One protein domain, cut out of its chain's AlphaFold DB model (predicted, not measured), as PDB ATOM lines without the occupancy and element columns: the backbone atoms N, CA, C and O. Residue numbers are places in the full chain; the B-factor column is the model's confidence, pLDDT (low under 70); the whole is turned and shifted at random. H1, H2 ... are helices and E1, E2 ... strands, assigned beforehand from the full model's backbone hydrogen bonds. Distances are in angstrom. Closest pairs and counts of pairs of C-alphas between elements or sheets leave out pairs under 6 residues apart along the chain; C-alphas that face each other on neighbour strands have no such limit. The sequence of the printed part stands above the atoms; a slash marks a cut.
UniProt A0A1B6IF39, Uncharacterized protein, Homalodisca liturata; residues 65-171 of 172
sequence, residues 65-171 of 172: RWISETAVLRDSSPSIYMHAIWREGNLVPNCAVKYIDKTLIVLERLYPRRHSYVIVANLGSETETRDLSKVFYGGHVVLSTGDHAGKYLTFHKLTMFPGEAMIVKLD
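This is residues 65 to 171 of the 172 residues of an uncharacterized protein of Homalodisca liturata (UniProt A0A1B6IF39). A strongly twisted sheet of six strands, curled across its width, makes the body, with the two-stranded ribbon E6 and E9 near the end of E5 and the hairpin E1 and E2 lengthening the domain beyond the start of E3. Helix H1 and the short H2 only graze the big sheet. The printed part has 107 residues with two named helices and ten named strands, in the order H1 H2 E1 E2 E3 E4 E5 E6 E7 E8 E9 E10; the large sheet runs E3 E4 E5 E10 E7 E8, antiparallel throughout. The class is mixed, helices and strands, and the whole is compact, with a radius of gyration of the C-alphas of 13.9 A and spans of 44 by 31 by 22 A.

In the large sheet E3 is residues 95 to 100, 13.8 A long, E4 104 to 109, 16.7 A, E5 117 to 122, 16.8 A, E10 165 to 170, 15.6 A, E7 138 to 144, 15.3 A, and E8 152 to 154. C-alpha 95 stands at (-27.309, -31.907, -27.101) and C-alpha 170 at (-32.714, -45.150, -26.289). E1 is residues 84 to 87, E2 90 to 93, E6 128 to 130 and E9 158 to 160. H1 is residues 65 to 76, 16.3 A long, from C-alpha 65 at (-11.776, -48.447, -17.280), and H2 is residues 78 to 81.

E3, E4 and E5 form a meander, each strand the antiparallel neighbour of the one before: N 96 and O 108 are 2.9 A apart, N 107 and O 119 2.9 A. E10 is antiparallel to E5, with N 118 and O 168 at 2.8 A, and to E7, with N 142 and O 167 at 2.8 A. The hairpin E7 and E8 has N 153 and O 139 at 2.8 A; E3 and E8 are the edge strands. From edge to edge the strands' lines turn by 123 degrees. In the antiparallel pair E6 and E9, N 130 and O 158 are 2.9 A apart; the closest C-alphas of E5 and E9, Asn 122 and Met 160, are 6.2 A apart. In the hairpin E1 and E2, N 85 and O 92 are 2.8 A apart, and E2 runs on into E3 across one residue, at 41 degrees. H1 grazes the large sheet with residues 66 to 73, H2 with 78 to 81. H1, with residues 74 to 75 alone, and H2 only just touch, only at the corner by their link, with 3 pairs of C-alphas within 8 A, the closest Arg 74 and Ile 80 at 5.3 A. In H1 every O i to N i+4 pair is within hydrogen-bond range; H2 is too short for such a pair, and its one O i to N i+3 pair is not within range.

The two C-alphas farthest apart, those of Gly 89 and Glu 126, are 44.5 A apart. The printed part has no cut and no long link. Its mean pLDDT is 92.5, and no printed residue is under 70.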
ATOM      1  N   ARG A  65     -10.961 -47.798 -16.250       91.12
ATOM      2  CA  ARG A  65     -11.776 -48.447 -17.280       91.12
ATOM      3  C   ARG A  65     -12.980 -47.596 -17.681       91.12
ATOM      4  O   ARG A  65     -13.262 -47.510 -18.869       91.12
ATOM      5  N   TRP A  66     -13.620 -46.891 -16.743       88.56
ATOM      6  CA  TRP A  66     -14.798 -46.066 -17.026       88.56
ATOM      7  C   TRP A  66     -14.493 -44.952 -18.027       88.56
ATOM      8  O   TRP A  66     -15.268 -44.710 -18.953       88.56
ATOM      9  N   ILE A  67     -13.337 -44.298 -17.887       92.06
ATOM     10  CA  ILE A  67     -12.893 -43.261 -18.824       92.06
ATOM     11  C   ILE A  67     -12.566 -43.885 -20.182       92.06
ATOM     12  O   ILE A  67     -12.976 -43.360 -21.216       92.06
ATOM     13  N   SER A  68     -11.900 -45.042 -20.198       92.56
ATOM     14  CA  SER A  68     -11.587 -45.740 -21.451       92.56
ATOM     15  C   SER A  68     -12.843 -46.200 -22.206       92.56
ATOM     16  O   SER A  68     -12.979 -45.936 -23.399       92.56
ATOM     17  N   GLU A  69     -13.817 -46.797 -21.518       93.38
ATOM     18  CA  GLU A  69     -15.071 -47.275 -22.102       93.38
ATOM     19  C   GLU A  69     -15.936 -46.111 -22.591       93.38
ATOM     20  O   GLU A  69     -16.500 -46.164 -23.686       93.38
ATOM     21  N   THR A  70     -15.999 -45.012 -21.831       92.94
ATOM     22  CA  THR A  70     -16.694 -43.795 -22.278       92.94
ATOM     23  C   THR A  70     -16.001 -43.132 -23.470       92.94
ATOM     24  O   THR A  70     -16.694 -42.590 -24.335       92.94
ATOM     25  N   ALA A  71     -14.670 -43.194 -23.566       94.38
ATOM     26  CA  ALA A  71     -13.919 -42.714 -24.725       94.38
ATOM     27  C   ALA A  71     -14.194 -43.565 -25.976       94.38
ATOM     28  O   ALA A  71     -14.502 -43.008 -27.029       94.38
ATOM     29  N   VAL A  72     -14.190 -44.896 -25.851       95.06
ATOM     30  CA  VAL A  72     -14.543 -45.823 -26.944       95.06
ATOM     31  C   VAL A  72     -15.990 -45.617 -27.402       95.06
ATOM     32  O   VAL A  72     -16.280 -45.559 -28.601       95.06
ATOM     33  N   LEU A  73     -16.924 -45.450 -26.460       94.75
ATOM     34  CA  LEU A  73     -18.319 -45.149 -26.780       94.75
ATOM     35  C   LEU A  73     -18.445 -43.819 -27.531       94.75
ATOM     36  O   LEU A  73     -19.209 -43.713 -28.491       94.75
ATOM     37  N   ARG A  74     -17.688 -42.805 -27.101       94.38
ATOM     38  CA  ARG A  74     -17.662 -41.500 -27.754       94.38
ATOM     39  C   ARG A  74     -17.149 -41.607 -29.186       94.38
ATOM     40  O   ARG A  74     -17.788 -41.031 -30.054       94.38
ATOM     41  N   ASP A  75     -16.058 -42.327 -29.420       93.94
ATOM     42  CA  ASP A  75     -15.439 -42.471 -30.744       93.94
ATOM     43  C   ASP A  75     -16.340 -43.238 -31.730       93.94
ATOM     44  O   ASP A  75     -16.536 -42.840 -32.876       93.94
ATOM     45  N   SER A  76     -17.010 -44.286 -31.249       93.81
ATOM     46  CA  SER A  76     -17.903 -45.120 -32.067       93.81
ATOM     47  C   SER A  76     -19.272 -44.493 -32.378       93.81
ATOM     48  O   SER A  76     -19.981 -44.974 -33.267       93.81
ATOM     49  N   SER A  77     -19.677 -43.430 -31.670       94.00
ATOM     50  CA  SER A  77     -21.051 -42.908 -31.710       94.00
ATOM     51  C   SER A  77     -21.129 -41.457 -32.211       94.00
ATOM     52  O   SER A  77     -20.861 -40.530 -31.439       94.00
ATOM     53  N   PRO A  78     -21.626 -41.211 -33.445       93.19
ATOM     54  CA  PRO A  78     -21.779 -39.858 -33.998       93.19
ATOM     55  C   PRO A  78     -22.644 -38.929 -33.154       93.19
ATOM     56  O   PRO A  78     -22.371 -37.735 -33.066       93.19
ATOM     57  N   SER A  79     -23.645 -39.478 -32.467       93.12
ATOM     58  CA  SER A  79     -24.483 -38.742 -31.516       93.12
ATOM     59  C   SER A  79     -23.688 -38.107 -30.380       93.12
ATOM     60  O   SER A  79     -24.124 -37.101 -29.834       93.12
ATOM     61  N   ILE A  80     -22.510 -38.640 -30.053       93.75
ATOM     62  CA  ILE A  80     -21.694 -38.188 -28.929       93.75
ATOM     63  C   ILE A  80     -20.516 -37.330 -29.400       93.75
ATOM     64  O   ILE A  80     -20.315 -36.246 -28.840       93.75
ATOM     65  N   TYR A  81     -19.734 -37.772 -30.394       92.69
ATOM     66  CA  TYR A  81     -18.543 -37.020 -30.815       92.69
ATOM     67  C   TYR A  81     -18.865 -35.774 -31.652       92.69
ATOM     68  O   TYR A  81     -18.107 -34.806 -31.592       92.69
ATOM     69  N   MET A  82     -19.976 -35.756 -32.400       91.81
ATOM     70  CA  MET A  82     -20.371 -34.570 -33.169       91.81
ATOM     71  C   MET A  82     -20.840 -33.456 -32.232       91.81
ATOM     72  O   MET A  82     -21.450 -33.725 -31.199       91.81
ATOM     73  N   HIS A  83     -20.572 -32.202 -32.591       88.00
ATOM     74  CA  HIS A  83     -20.979 -31.034 -31.801       88.00
ATOM     75  C   HIS A  83     -22.385 -30.531 -32.165       88.00
ATOM     76  O   HIS A  83     -23.078 -29.948 -31.334       88.00
ATOM     77  N   ALA A  84     -22.809 -30.753 -33.409       90.06
ATOM     78  CA  ALA A  84     -24.068 -30.261 -33.941       90.06
ATOM     79  C   ALA A  84     -24.547 -31.110 -35.127       90.06
ATOM     80  O   ALA A  84     -23.833 -31.979 -35.633       90.06
ATOM     81  N   ILE A  85     -25.780 -30.853 -35.546       92.06
ATOM     82  CA  ILE A  85     -26.457 -31.487 -36.671       92.06
ATOM     83  C   ILE A  85     -26.760 -30.410 -37.706       92.06
ATOM     84  O   ILE A  85     -27.243 -29.331 -37.366       92.06
ATOM     85  N   TRP A  86     -26.532 -30.716 -38.979       88.50
ATOM     86  CA  TRP A  86     -26.989 -29.867 -40.073       88.50
ATOM     87  C   TRP A  86     -28.470 -30.127 -40.365       88.50
ATOM     88  O   TRP A  86     -28.845 -31.252 -40.708       88.50
ATOM     89  N   ARG A  87     -29.316 -29.103 -40.238       88.56
ATOM     90  CA  ARG A  87     -30.754 -29.189 -40.511       88.56
ATOM     91  C   ARG A  87     -31.240 -27.915 -41.193       88.56
ATOM     92  O   ARG A  87     -31.063 -26.830 -40.659       88.56
ATOM     93  N   GLU A  88     -31.874 -28.062 -42.358       87.38
ATOM     94  CA  GLU A  88     -32.565 -26.961 -43.061       87.38
ATOM     95  C   GLU A  88     -31.672 -25.720 -43.285       87.38
ATOM     96  O   GLU A  88     -32.103 -24.583 -43.136       87.38
ATOM     97  N   GLY A  89     -30.396 -25.943 -43.620       89.06
ATOM     98  CA  GLY A  89     -29.423 -24.870 -43.861       89.06
ATOM     99  C   GLY A  89     -28.810 -24.257 -42.598       89.06
ATOM    100  O   GLY A  89     -27.960 -23.381 -42.715       89.06
ATOM    101  N   ASN A  90     -29.194 -24.734 -41.410       91.50
ATOM    102  CA  ASN A  90     -28.689 -24.257 -40.128       91.50
ATOM    103  C   ASN A  90     -27.989 -25.366 -39.336       91.50
ATOM    104  O   ASN A  90     -28.317 -26.553 -39.422       91.50
ATOM    105  N   LEU A  91     -27.027 -24.954 -38.514       89.44
ATOM    106  CA  LEU A  91     -26.327 -25.825 -37.582       89.44
ATOM    107  C   LEU A  91     -27.076 -25.832 -36.239       89.44
ATOM    108  O   LEU A  91     -27.122 -24.820 -35.544       89.44
ATOM    109  N   VAL A  92     -27.676 -26.966 -35.876       92.00
ATOM    110  CA  VAL A  92     -28.485 -27.125 -34.657       92.00
ATOM    111  C   VAL A  92     -27.712 -27.939 -33.614       92.00
ATOM    112  O   VAL A  92     -27.153 -28.981 -33.965       92.00
ATOM    113  N   PRO A  93     -27.684 -27.532 -32.330       91.19
ATOM    114  CA  PRO A  93     -27.033 -28.303 -31.273       91.19
ATOM    115  C   PRO A  93     -27.557 -29.739 -31.192       91.19
ATOM    116  O   PRO A  93     -28.760 -29.984 -31.253       91.19
ATOM    117  N   ASN A  94     -26.649 -30.698 -31.017       92.75
ATOM    118  CA  ASN A  94     -27.000 -32.119 -30.922       92.75
ATOM    119  C   ASN A  94     -27.172 -32.613 -29.476       92.75
ATOM    120  O   ASN A  94     -27.253 -33.818 -29.230       92.75
ATOM    121  N   CYS A  95     -27.172 -31.679 -28.527       94.75
ATOM    122  CA  CYS A  95     -27.309 -31.907 -27.101       94.75
ATOM    123  C   CYS A  95     -28.495 -31.093 -26.585       94.75
ATOM    124  O   CYS A  95     -28.571 -29.895 -26.851       94.75
ATOM    125  N   ALA A  96     -29.390 -31.724 -25.831       93.44
ATOM    126  CA  ALA A  96     -30.541 -31.064 -25.228       93.44
ATOM    127  C   ALA A  96     -30.687 -31.469 -23.760       93.44
ATOM    128  O   ALA A  96     -30.687 -32.657 -23.439       93.44
ATOM    129  N   VAL A  97     -30.851 -30.490 -22.871       94.88
ATOM    130  CA  VAL A  97     -31.268 -30.747 -21.487       94.88
ATOM    131  C   VAL A  97     -32.759 -31.062 -21.514       94.88
ATOM    132  O   VAL A  97     -33.552 -30.241 -21.969       94.88
ATOM    133  N   LYS A  98     -33.142 -32.258 -21.076       94.25
ATOM    134  CA  LYS A  98     -34.546 -32.695 -21.079       94.25
ATOM    135  C   LYS A  98     -35.201 -32.592 -19.722       94.25
ATOM    136  O   LYS A  98     -36.403 -32.364 -19.635       94.25
ATOM    137  N   TYR A  99     -34.404 -32.772 -18.681       92.75
ATOM    138  CA  TYR A  99     -34.837 -32.626 -17.312       92.75
ATOM    139  C   TYR A  99     -33.673 -32.095 -16.489       92.75
ATOM    140  O   TYR A  99     -32.527 -32.508 -16.673       92.75
ATOM    141  N   ILE A 100     -33.985 -31.165 -15.600       92.88
ATOM    142  CA  ILE A 100     -33.061 -30.651 -14.606       92.88
ATOM    143  C   ILE A 100     -33.881 -30.302 -13.370       92.88
ATOM    144  O   ILE A 100     -34.862 -29.562 -13.458       92.88
ATOM    145  N   ASP A 101     -33.502 -30.867 -12.234       89.81
ATOM    146  CA  ASP A 101     -33.971 -30.429 -10.925       89.81
ATOM    147  C   ASP A 101     -32.758 -30.083 -10.037       89.81
ATOM    148  O   ASP A 101     -31.692 -29.729 -10.545       89.81
ATOM    149  N   LYS A 102     -32.922 -30.091  -8.710       90.12
ATOM    150  CA  LYS A 102     -31.836 -29.757  -7.776       90.12
ATOM    151  C   LYS A 102     -30.742 -30.826  -7.709       90.12
ATOM    152  O   LYS A 102     -29.625 -30.497  -7.319       90.12
ATOM    153  N   THR A 103     -31.062 -32.077  -8.021       93.19
ATOM    154  CA  THR A 103     -30.204 -33.243  -7.773       93.19
ATOM    155  C   THR A 103     -29.991 -34.069  -9.038       93.19
ATOM    156  O   THR A 103     -28.899 -34.571  -9.261       93.19
ATOM    157  N   LEU A 104     -30.982 -34.164  -9.915       93.56
ATOM    158  CA  LEU A 104     -30.996 -34.969 -11.124       93.56
ATOM    159  C   LEU A 104     -30.872 -34.104 -12.386       93.56
ATOM    160  O   LEU A 104     -31.633 -33.160 -12.611       93.56
ATOM    161  N   ILE A 105     -29.964 -34.500 -13.276       95.25
ATOM    162  CA  ILE A 105     -29.839 -33.941 -14.625       95.25
ATOM    163  C   ILE A 105     -30.002 -35.033 -15.678       95.25
ATOM    164  O   ILE A 105     -29.465 -36.136 -15.549       95.25
ATOM    165  N   VAL A 106     -30.738 -34.709 -16.744       95.62
ATOM    166  CA  VAL A 106     -30.961 -35.594 -17.887       95.62
ATOM    167  C   VAL A 106     -30.656 -34.869 -19.188       95.62
ATOM    168  O   VAL A 106     -31.308 -33.884 -19.549       95.62
ATOM    169  N   LEU A 107     -29.668 -35.387 -19.910       95.94
ATOM    170  CA  LEU A 107     -29.173 -34.837 -21.167       95.94
ATOM    171  C   LEU A 107     -29.411 -35.829 -22.299       95.94
ATOM    172  O   LEU A 107     -29.012 -36.983 -22.200       95.94
ATOM    173  N   GLU A 108     -29.995 -35.372 -23.398       95.69
ATOM    174  CA  GLU A 108     -30.114 -36.146 -24.630       95.69
ATOM    175  C   GLU A 108     -29.015 -35.754 -25.620       95.69
ATOM    176  O   GLU A 108     -28.765 -34.571 -25.854       95.69
ATOM    177  N   ARG A 109     -28.405 -36.760 -26.247       95.31
ATOM    178  CA  ARG A 109     -27.516 -36.650 -27.401       95.31
ATOM    179  C   ARG A 109     -28.156 -37.338 -28.605       95.31
ATOM    180  O   ARG A 109     -28.389 -38.549 -28.590       95.31
ATOM    181  N   LEU A 110     -28.407 -36.569 -29.660       93.69
ATOM    182  CA  LEU A 110     -29.112 -37.009 -30.868       93.69
ATOM    183  C   LEU A 110     -28.186 -36.922 -32.086       93.69
ATOM    184  O   LEU A 110     -27.374 -36.009 -32.197       93.69
ATOM    185  N   TYR A 111     -28.348 -37.827 -33.052       93.31
ATOM    186  CA  TYR A 111     -27.861 -37.607 -34.416       93.31
ATOM    187  C   TYR A 111     -28.771 -38.300 -35.433       93.31
ATOM    188  O   TYR A 111     -29.170 -39.450 -35.204       93.31
ATOM    189  N   PRO A 112     -29.107 -37.655 -36.569       90.94
ATOM    190  CA  PRO A 112     -30.031 -38.221 -37.541       90.94
ATOM    191  C   PRO A 112     -29.615 -39.620 -37.984       90.94
ATOM    192  O   PRO A 112     -28.448 -39.881 -38.278       90.94
ATOM    193  N   ARG A 113     -30.593 -40.532 -38.051       89.81
ATOM    194  CA  ARG A 113     -30.414 -41.931 -38.483       89.81
ATOM    195  C   ARG A 113     -29.453 -42.764 -37.618       89.81
ATOM    196  O   ARG A 113     -29.259 -43.936 -37.919       89.81
ATOM    197  N   ARG A 114     -28.945 -42.245 -36.498       92.69
ATOM    198  CA  ARG A 114     -28.152 -42.993 -35.506       92.69
ATOM    199  C   ARG A 114     -28.959 -43.230 -34.231       92.69
ATOM    200  O   ARG A 114     -30.121 -42.834 -34.164       92.69
ATOM    201  N   HIS A 115     -28.387 -43.968 -33.286       93.31
ATOM    202  CA  HIS A 115     -29.000 -44.168 -31.975       93.31
ATOM    203  C   HIS A 115     -28.874 -42.898 -31.133       93.31
ATOM    204  O   HIS A 115     -27.837 -42.231 -31.176       93.31
ATOM    205  N   SER A 116     -29.922 -42.577 -30.382       94.94
ATOM    206  CA  SER A 116     -29.902 -41.499 -29.396       94.94
ATOM    207  C   SER A 116     -29.398 -42.031 -28.062       94.94
ATOM    208  O   SER A 116     -29.666 -43.179 -27.700       94.94
ATOM    209  N   TYR A 117     -28.672 -41.190 -27.336       96.19
ATOM    210  CA  TYR A 117     -28.146 -41.521 -26.019       96.19
ATOM    211  C   TYR A 117     -28.663 -40.522 -25.002       96.19
ATOM    212  O   TYR A 117     -28.701 -39.324 -25.268       96.19
ATOM    213  N   VAL A 118     -29.019 -41.016 -23.827       96.12
ATOM    214  CA  VAL A 118     -29.413 -40.201 -22.688       96.12
ATOM    215  C   VAL A 118     -28.408 -40.401 -21.577       96.12
ATOM    216  O   VAL A 118     -28.035 -41.528 -21.265       96.12
ATOM    217  N   ILE A 119     -27.963 -39.301 -20.992       95.38
ATOM    218  CA  ILE A 119     -27.162 -39.299 -19.780       95.38
ATOM    219  C   ILE A 119     -28.083 -38.895 -18.646       95.38
ATOM    220  O   ILE A 119     -28.701 -37.836 -18.717       95.38
ATOM    221  N   VAL A 120     -28.152 -39.731 -17.620       95.31
ATOM    222  CA  VAL A 120     -28.842 -39.431 -16.367       95.31
ATOM    223  C   VAL A 120     -27.789 -39.409 -15.271       95.31
ATOM    224  O   VAL A 120     -27.015 -40.357 -15.167       95.31
ATOM    225  N   ALA A 121     -27.750 -38.352 -14.466       95.75
ATOM    226  CA  ALA A 121     -26.865 -38.281 -13.310       95.75
ATOM    227  C   ALA A 121     -27.592 -37.700 -12.098       95.75
ATOM    228  O   ALA A 121     -28.228 -36.651 -12.210       95.75
ATOM    229  N   ASN A 122     -27.472 -38.380 -10.959       95.94
ATOM    230  CA  ASN A 122     -27.858 -37.872  -9.652       95.94
ATOM    231  C   ASN A 122     -26.623 -37.261  -8.977       95.94
ATOM    232  O   ASN A 122     -25.726 -37.961  -8.519       95.94
ATOM    233  N   LEU A 123     -26.588 -35.938  -8.946       94.94
ATOM    234  CA  LEU A 123     -25.572 -35.103  -8.312       94.94
ATOM    235  C   LEU A 123     -25.935 -34.748  -6.858       94.94
ATOM    236  O   LEU A 123     -25.208 -33.998  -6.211       94.94
ATOM    237  N   GLY A 124     -27.073 -35.237  -6.359       94.44
ATOM    238  CA  GLY A 124     -27.512 -35.056  -4.982       94.44
ATOM    239  C   GLY A 124     -26.878 -36.045  -4.004       94.44
ATOM    240  O   GLY A 124     -26.223 -37.016  -4.382       94.44
ATOM    241  N   SER A 125     -27.125 -35.803  -2.718       94.75
ATOM    242  CA  SER A 125     -26.702 -36.667  -1.608       94.75
ATOM    243  C   SER A 125     -27.716 -37.758  -1.252       94.75
ATOM    244  O   SER A 125     -27.438 -38.584  -0.386       94.75
ATOM    245  N   GLU A 126     -28.892 -37.764  -1.884       94.88
ATOM    246  CA  GLU A 126     -30.003 -38.666  -1.569       94.88
ATOM    247  C   GLU A 126     -30.406 -39.511  -2.781       94.88
ATOM    248  O   GLU A 126     -30.182 -39.130  -3.933       94.88
ATOM    249  N   THR A 127     -30.980 -40.688  -2.519       94.62
ATOM    250  CA  THR A 127     -31.533 -41.552  -3.566       94.62
ATOM    251  C   THR A 127     -32.810 -40.930  -4.109       94.62
ATOM    252  O   THR A 127     -33.769 -40.718  -3.369       94.62
ATOM    253  N   GLU A 128     -32.859 -40.715  -5.417       92.00
ATOM    254  CA  GLU A 128     -34.005 -40.105  -6.082       92.00
ATOM    255  C   GLU A 128     -34.757 -41.146  -6.901       92.00
ATOM    256  O   GLU A 128     -34.163 -42.000  -7.561       92.00
ATOM    257  N   THR A 129     -36.088 -41.074  -6.873       93.38
ATOM    258  CA  THR A 129     -36.946 -41.837  -7.783       93.38
ATOM    259  C   THR A 129     -37.839 -40.881  -8.556       93.38
ATOM    260  O   THR A 129     -38.582 -40.093  -7.965       93.38
ATOM    261  N   ARG A 130     -37.768 -40.941  -9.887       91.75
ATOM    262  CA  ARG A 130     -38.498 -40.048 -10.792       91.75
ATOM    263  C   ARG A 130     -39.170 -40.823 -11.917       91.75
ATOM    264  O   ARG A 130     -38.656 -41.831 -12.394       91.75
ATOM    265  N   ASP A 131     -40.313 -40.304 -12.345       92.88
ATOM    266  CA  ASP A 131     -40.992 -40.733 -13.562       92.88
ATOM    267  C   ASP A 131     -40.653 -39.756 -14.695       92.88
ATOM    268  O   ASP A 131     -41.028 -38.582 -14.671       92.88
ATOM    269  N   LEU A 132     -39.913 -40.256 -15.681       92.12
ATOM    270  CA  LEU A 132     -39.517 -39.558 -16.899       92.12
ATOM    271  C   LEU A 132     -40.171 -40.175 -18.148       92.12
ATOM    272  O   LEU A 132     -39.761 -39.862 -19.267       92.12
ATOM    273  N   SER A 133     -41.212 -41.001 -17.977       91.25
ATOM    274  CA  SER A 133     -41.942 -41.663 -19.072       91.25
ATOM    275  C   SER A 133     -42.563 -40.689 -20.074       91.25
ATOM    276  O   SER A 133     -42.732 -41.011 -21.248       91.25
ATOM    277  N   LYS A 134     -42.860 -39.460 -19.632       88.81
ATOM    278  CA  LYS A 134     -43.339 -38.367 -20.495       88.81
ATOM    279  C   LYS A 134     -42.292 -37.889 -21.504       88.81
ATOM    280  O   LYS A 134     -42.656 -37.265 -22.495       88.81
ATOM    281  N   VAL A 135     -41.010 -38.124 -21.225       89.44
ATOM    282  CA  VAL A 135     -39.882 -37.676 -22.052       89.44
ATOM    283  C   VAL A 135     -39.309 -38.838 -22.856       89.44
ATOM    284  O   VAL A 135     -39.051 -38.690 -24.048       89.44
ATOM    285  N   PHE A 136     -39.119 -39.989 -22.212       91.44
ATOM    286  CA  PHE A 136     -38.526 -41.180 -22.809       91.44
ATOM    287  C   PHE A 136     -39.306 -42.415 -22.390       91.44
ATOM    288  O   PHE A 136     -39.755 -42.492 -21.257       91.44
ATOM    289  N   TYR A 137     -39.425 -43.410 -23.263       91.19
ATOM    290  CA  TYR A 137     -40.083 -44.665 -22.905       91.19
ATOM    291  C   TYR A 137     -39.122 -45.621 -22.177       91.19
ATOM    292  O   TYR A 137     -39.301 -45.933 -20.994       91.19
ATOM    293  N   GLY A 138     -38.058 -46.037 -22.865       93.94
ATOM    294  CA  GLY A 138     -37.093 -47.012 -22.370       93.94
ATOM    295  C   GLY A 138     -35.826 -47.076 -23.220       93.94
ATOM    296  O   GLY A 138     -35.678 -46.355 -24.214       93.94
ATOM    297  N   GLY A 139     -34.886 -47.909 -22.789       95.25
ATOM    298  CA  GLY A 139     -33.645 -48.157 -23.509       95.25
ATOM    299  C   GLY A 139     -32.688 -49.076 -22.758       95.25
ATOM    300  O   GLY A 139     -32.945 -49.509 -21.637       95.25
ATOM    301  N   HIS A 140     -31.543 -49.349 -23.374       95.81
ATOM    302  CA  HIS A 140     -30.504 -50.208 -22.810       95.81
ATOM    303  C   HIS A 140     -29.402 -49.384 -22.151       95.81
ATOM    304  O   HIS A 140     -28.810 -48.504 -22.780       95.81
ATOM    305  N   VAL A 141     -29.083 -49.690 -20.895       95.56
ATOM    306  CA  VAL A 141     -27.978 -49.045 -20.180       95.56
ATOM    307  C   VAL A 141     -26.656 -49.552 -20.749       95.56
ATOM    308  O   VAL A 141     -26.327 -50.732 -20.644       95.56
ATOM    309  N   VAL A 142     -25.891 -48.652 -21.361       94.56
ATOM    310  CA  VAL A 142     -24.592 -48.968 -21.972       94.56
ATOM    311  C   VAL A 142     -23.486 -48.909 -20.928       94.56
ATOM    312  O   VAL A 142     -22.653 -49.803 -20.870       94.56
ATOM    313  N   LEU A 143     -23.498 -47.864 -20.099       93.50
ATOM    314  CA  LEU A 143     -22.539 -47.646 -19.016       93.50
ATOM    315  C   LEU A 143     -23.288 -47.096 -17.803       93.50
ATOM    316  O   LEU A 143     -24.202 -46.289 -17.959       93.50
ATOM    317  N   SER A 144     -22.910 -47.514 -16.601       92.06
ATOM    318  CA  SER A 144     -23.467 -47.017 -15.341       92.06
ATOM    319  C   SER A 144     -22.395 -47.088 -14.271       92.06
ATOM    320  O   SER A 144     -21.665 -48.067 -14.226       92.06
ATOM    321  N   THR A 145     -22.301 -46.075 -13.415       89.00
ATOM    322  CA  THR A 145     -21.422 -46.119 -12.240       89.00
ATOM    323  C   THR A 145     -21.973 -47.024 -11.130       89.00
ATOM    324  O   THR A 145     -21.226 -47.373 -10.217       89.00
ATOM    325  N   GLY A 146     -23.249 -47.418 -11.208       83.06
ATOM    326  CA  GLY A 146     -23.896 -48.411 -10.351       83.06
ATOM    327  C   GLY A 146     -24.040 -49.782 -11.029       83.06
ATOM    328  O   GLY A 146     -23.371 -50.092 -12.013       83.06
ATOM    329  N   ASP A 147     -24.953 -50.614 -10.523       78.81
ATOM    330  CA  ASP A 147     -25.180 -51.987 -11.016       78.81
ATOM    331  C   ASP A 147     -26.189 -52.064 -12.185       78.81
ATOM    332  O   ASP A 147     -26.883 -53.060 -12.386       78.81
ATOM    333  N   HIS A 148     -26.339 -50.995 -12.968       79.25
ATOM    334  CA  HIS A 148     -27.347 -50.948 -14.035       79.25
ATOM    335  C   HIS A 148     -26.806 -51.321 -15.421       79.25
ATOM    336  O   HIS A 148     -27.591 -51.467 -16.356       79.25
ATOM    337  N   ALA A 149     -25.490 -51.499 -15.580       83.69
ATOM    338  CA  ALA A 149     -24.868 -51.760 -16.879       83.69
ATOM    339  C   ALA A 149     -25.428 -53.024 -17.566       83.69
ATOM    340  O   ALA A 149     -25.579 -54.077 -16.950       83.69
ATOM    341  N   GLY A 150     -25.756 -52.913 -18.858       86.81
ATOM    342  CA  GLY A 150     -26.299 -54.004 -19.675       86.81
ATOM    343  C   GLY A 150     -27.783 -54.314 -19.454       86.81
ATOM    344  O   GLY A 150     -28.355 -55.102 -20.210       86.81
ATOM    345  N   LYS A 151     -28.437 -53.697 -18.461       91.94
ATOM    346  CA  LYS A 151     -29.860 -53.916 -18.167       91.94
ATOM    347  C   LYS A 151     -30.744 -53.017 -19.040       91.94
ATOM    348  O   LYS A 151     -30.343 -51.933 -19.470       91.94
ATOM    349  N   TYR A 152     -31.960 -53.486 -19.311       93.25
ATOM    350  CA  TYR A 152     -33.002 -52.656 -19.910       93.25
ATOM    351  C   TYR A 152     -33.643 -51.781 -18.831       93.25
ATOM    352  O   TYR A 152     -33.944 -52.264 -17.739       93.25
ATOM    353  N   LEU A 153     -33.851 -50.508 -19.141       93.00
ATOM    354  CA  LEU A 153     -34.362 -49.500 -18.225       93.00
ATOM    355  C   LEU A 153     -35.650 -48.898 -18.785       93.00
ATOM    356  O   LEU A 153     -35.687 -48.454 -19.933       93.00
ATOM    357  N   THR A 154     -36.683 -48.824 -17.950       93.00
ATOM    358  CA  THR A 154     -37.905 -48.067 -18.235       93.00
ATOM    359  C   THR A 154     -37.895 -46.757 -17.459       93.00
ATOM    360  O   THR A 154     -37.627 -46.720 -16.258       93.00
ATOM    361  N   PHE A 155     -38.217 -45.654 -18.132       93.31
ATOM    362  CA  PHE A 155     -38.173 -44.326 -17.511       93.31
ATOM    363  C   PHE A 155     -39.405 -44.011 -16.652       93.31
ATOM    364  O   PHE A 155     -39.428 -42.983 -15.987       93.31
ATOM    365  N   HIS A 156     -40.404 -44.900 -16.610       93.50
ATOM    366  CA  HIS A 156     -41.573 -44.773 -15.730       93.50
ATOM    367  C   HIS A 156     -41.196 -44.734 -14.240       93.50
ATOM    368  O   HIS A 156     -41.850 -44.071 -13.438       93.50
ATOM    369  N   LYS A 157     -40.150 -45.464 -13.842       89.50
ATOM    370  CA  LYS A 157     -39.659 -45.467 -12.462       89.50
ATOM    371  C   LYS A 157     -38.141 -45.575 -12.457       89.50
ATOM    372  O   LYS A 157     -37.582 -46.651 -12.266       89.50
ATOM    373  N   LEU A 158     -37.493 -44.441 -12.683       91.69
ATOM    374  CA  LEU A 158     -36.047 -44.318 -12.632       91.69
ATOM    375  C   LEU A 158     -35.605 -44.073 -11.190       91.69
ATOM    376  O   LEU A 158     -35.906 -43.016 -10.640       91.69
ATOM    377  N   THR A 159     -34.896 -45.030 -10.595       92.56
ATOM    378  CA  THR A 159     -34.256 -44.880  -9.281       92.56
ATOM    379  C   THR A 159     -32.753 -44.705  -9.471       92.56
ATOM    380  O   THR A 159     -32.134 -45.518 -10.148       92.56
ATOM    381  N   MET A 160     -32.186 -43.653  -8.880       93.25
ATOM    382  CA  MET A 160     -30.763 -43.310  -8.968       93.25
ATOM    383  C   MET A 160     -30.184 -43.113  -7.569       93.25
ATOM    384  O   MET A 160     -30.705 -42.304  -6.793       93.25
ATOM    385  N   PHE A 161     -29.087 -43.795  -7.256       94.81
ATOM    386  CA  PHE A 161     -28.359 -43.597  -6.001       94.81
ATOM    387  C   PHE A 161     -27.569 -42.272  -5.994       94.81
ATOM    388  O   PHE A 161     -27.323 -41.699  -7.060       94.81
ATOM    389  N   PRO A 162     -27.169 -41.755  -4.816       95.06
ATOM    390  CA  PRO A 162     -26.330 -40.559  -4.719       95.06
ATOM    391  C   PRO A 162     -25.031 -40.710  -5.517       95.06
ATOM    392  O   PRO A 162     -24.335 -41.717  -5.384       95.06
ATOM    393  N   GLY A 163     -24.702 -39.721  -6.350       92.44
ATOM    394  CA  GLY A 163     -23.514 -39.752  -7.212       92.44
ATOM    395  C   GLY A 163     -23.591 -40.745  -8.380       92.44
ATOM    396  O   GLY A 163     -22.608 -40.919  -9.104       92.44
ATOM    397  N   GLU A 164     -24.726 -41.419  -8.583       94.19
ATOM    398  CA  GLU A 164     -24.880 -42.368  -9.676       94.19
ATOM    399  C   GLU A 164     -25.089 -41.652 -11.013       94.19
ATOM    400  O   GLU A 164     -25.918 -40.749 -11.142       94.19
ATOM    401  N   ALA A 165     -24.379 -42.108 -12.043       94.44
ATOM    402  CA  ALA A 165     -24.567 -41.675 -13.415       94.44
ATOM    403  C   ALA A 165     -24.667 -42.877 -14.356       94.44
ATOM    404  O   ALA A 165     -23.986 -43.888 -14.187       94.44
ATOM    405  N   MET A 166     -25.501 -42.759 -15.384       95.12
ATOM    406  CA  MET A 166     -25.652 -43.781 -16.411       95.12
ATOM    407  C   MET A 166     -25.854 -43.182 -17.798       95.12
ATOM    408  O   MET A 166     -26.365 -42.074 -17.965       95.12
ATOM    409  N   ILE A 167     -25.445 -43.952 -18.802       95.81
ATOM    410  CA  ILE A 167     -25.623 -43.669 -20.219       95.81
ATOM    411  C   ILE A 167     -26.552 -44.734 -20.783       95.81
ATOM    412  O   ILE A 167     -26.223 -45.920 -20.806       95.81
ATOM    413  N   VAL A 168     -27.705 -44.297 -21.267       96.00
ATOM    414  CA  VAL A 168     -28.766 -45.146 -21.799       96.00
ATOM    415  C   VAL A 168     -28.847 -44.942 -23.303       96.00
ATOM    416  O   VAL A 168     -28.971 -43.818 -23.783       96.00
ATOM    417  N   LYS A 169     -28.777 -46.028 -24.064       96.00
ATOM    418  CA  LYS A 169     -29.089 -46.050 -25.489       96.00
ATOM    419  C   LYS A 169     -30.601 -46.187 -25.630       96.00
ATOM    420  O   LYS A 169     -31.143 -47.225 -25.261       96.00
ATOM    421  N   LEU A 170     -31.260 -45.152 -26.141       95.06
ATOM    422  CA  LEU A 170     -32.714 -45.150 -26.289       95.06
ATOM    423  C   LEU A 170     -33.175 -46.141 -27.356       95.06
ATOM    424  O   LEU A 170     -32.513 -46.310 -28.391       95.06
ATOM    425  N   ASP A 171     -34.345 -46.724 -27.113       89.00
ATOM    426  CA  ASP A 171     -35.090 -47.426 -28.148       89.00
ATOM    427  C   ASP A 171     -35.595 -46.418 -29.179       89.00
ATOM    428  O   ASP A 171     -35.934 -45.278 -28.851       89.00
TER     429      ASP A 171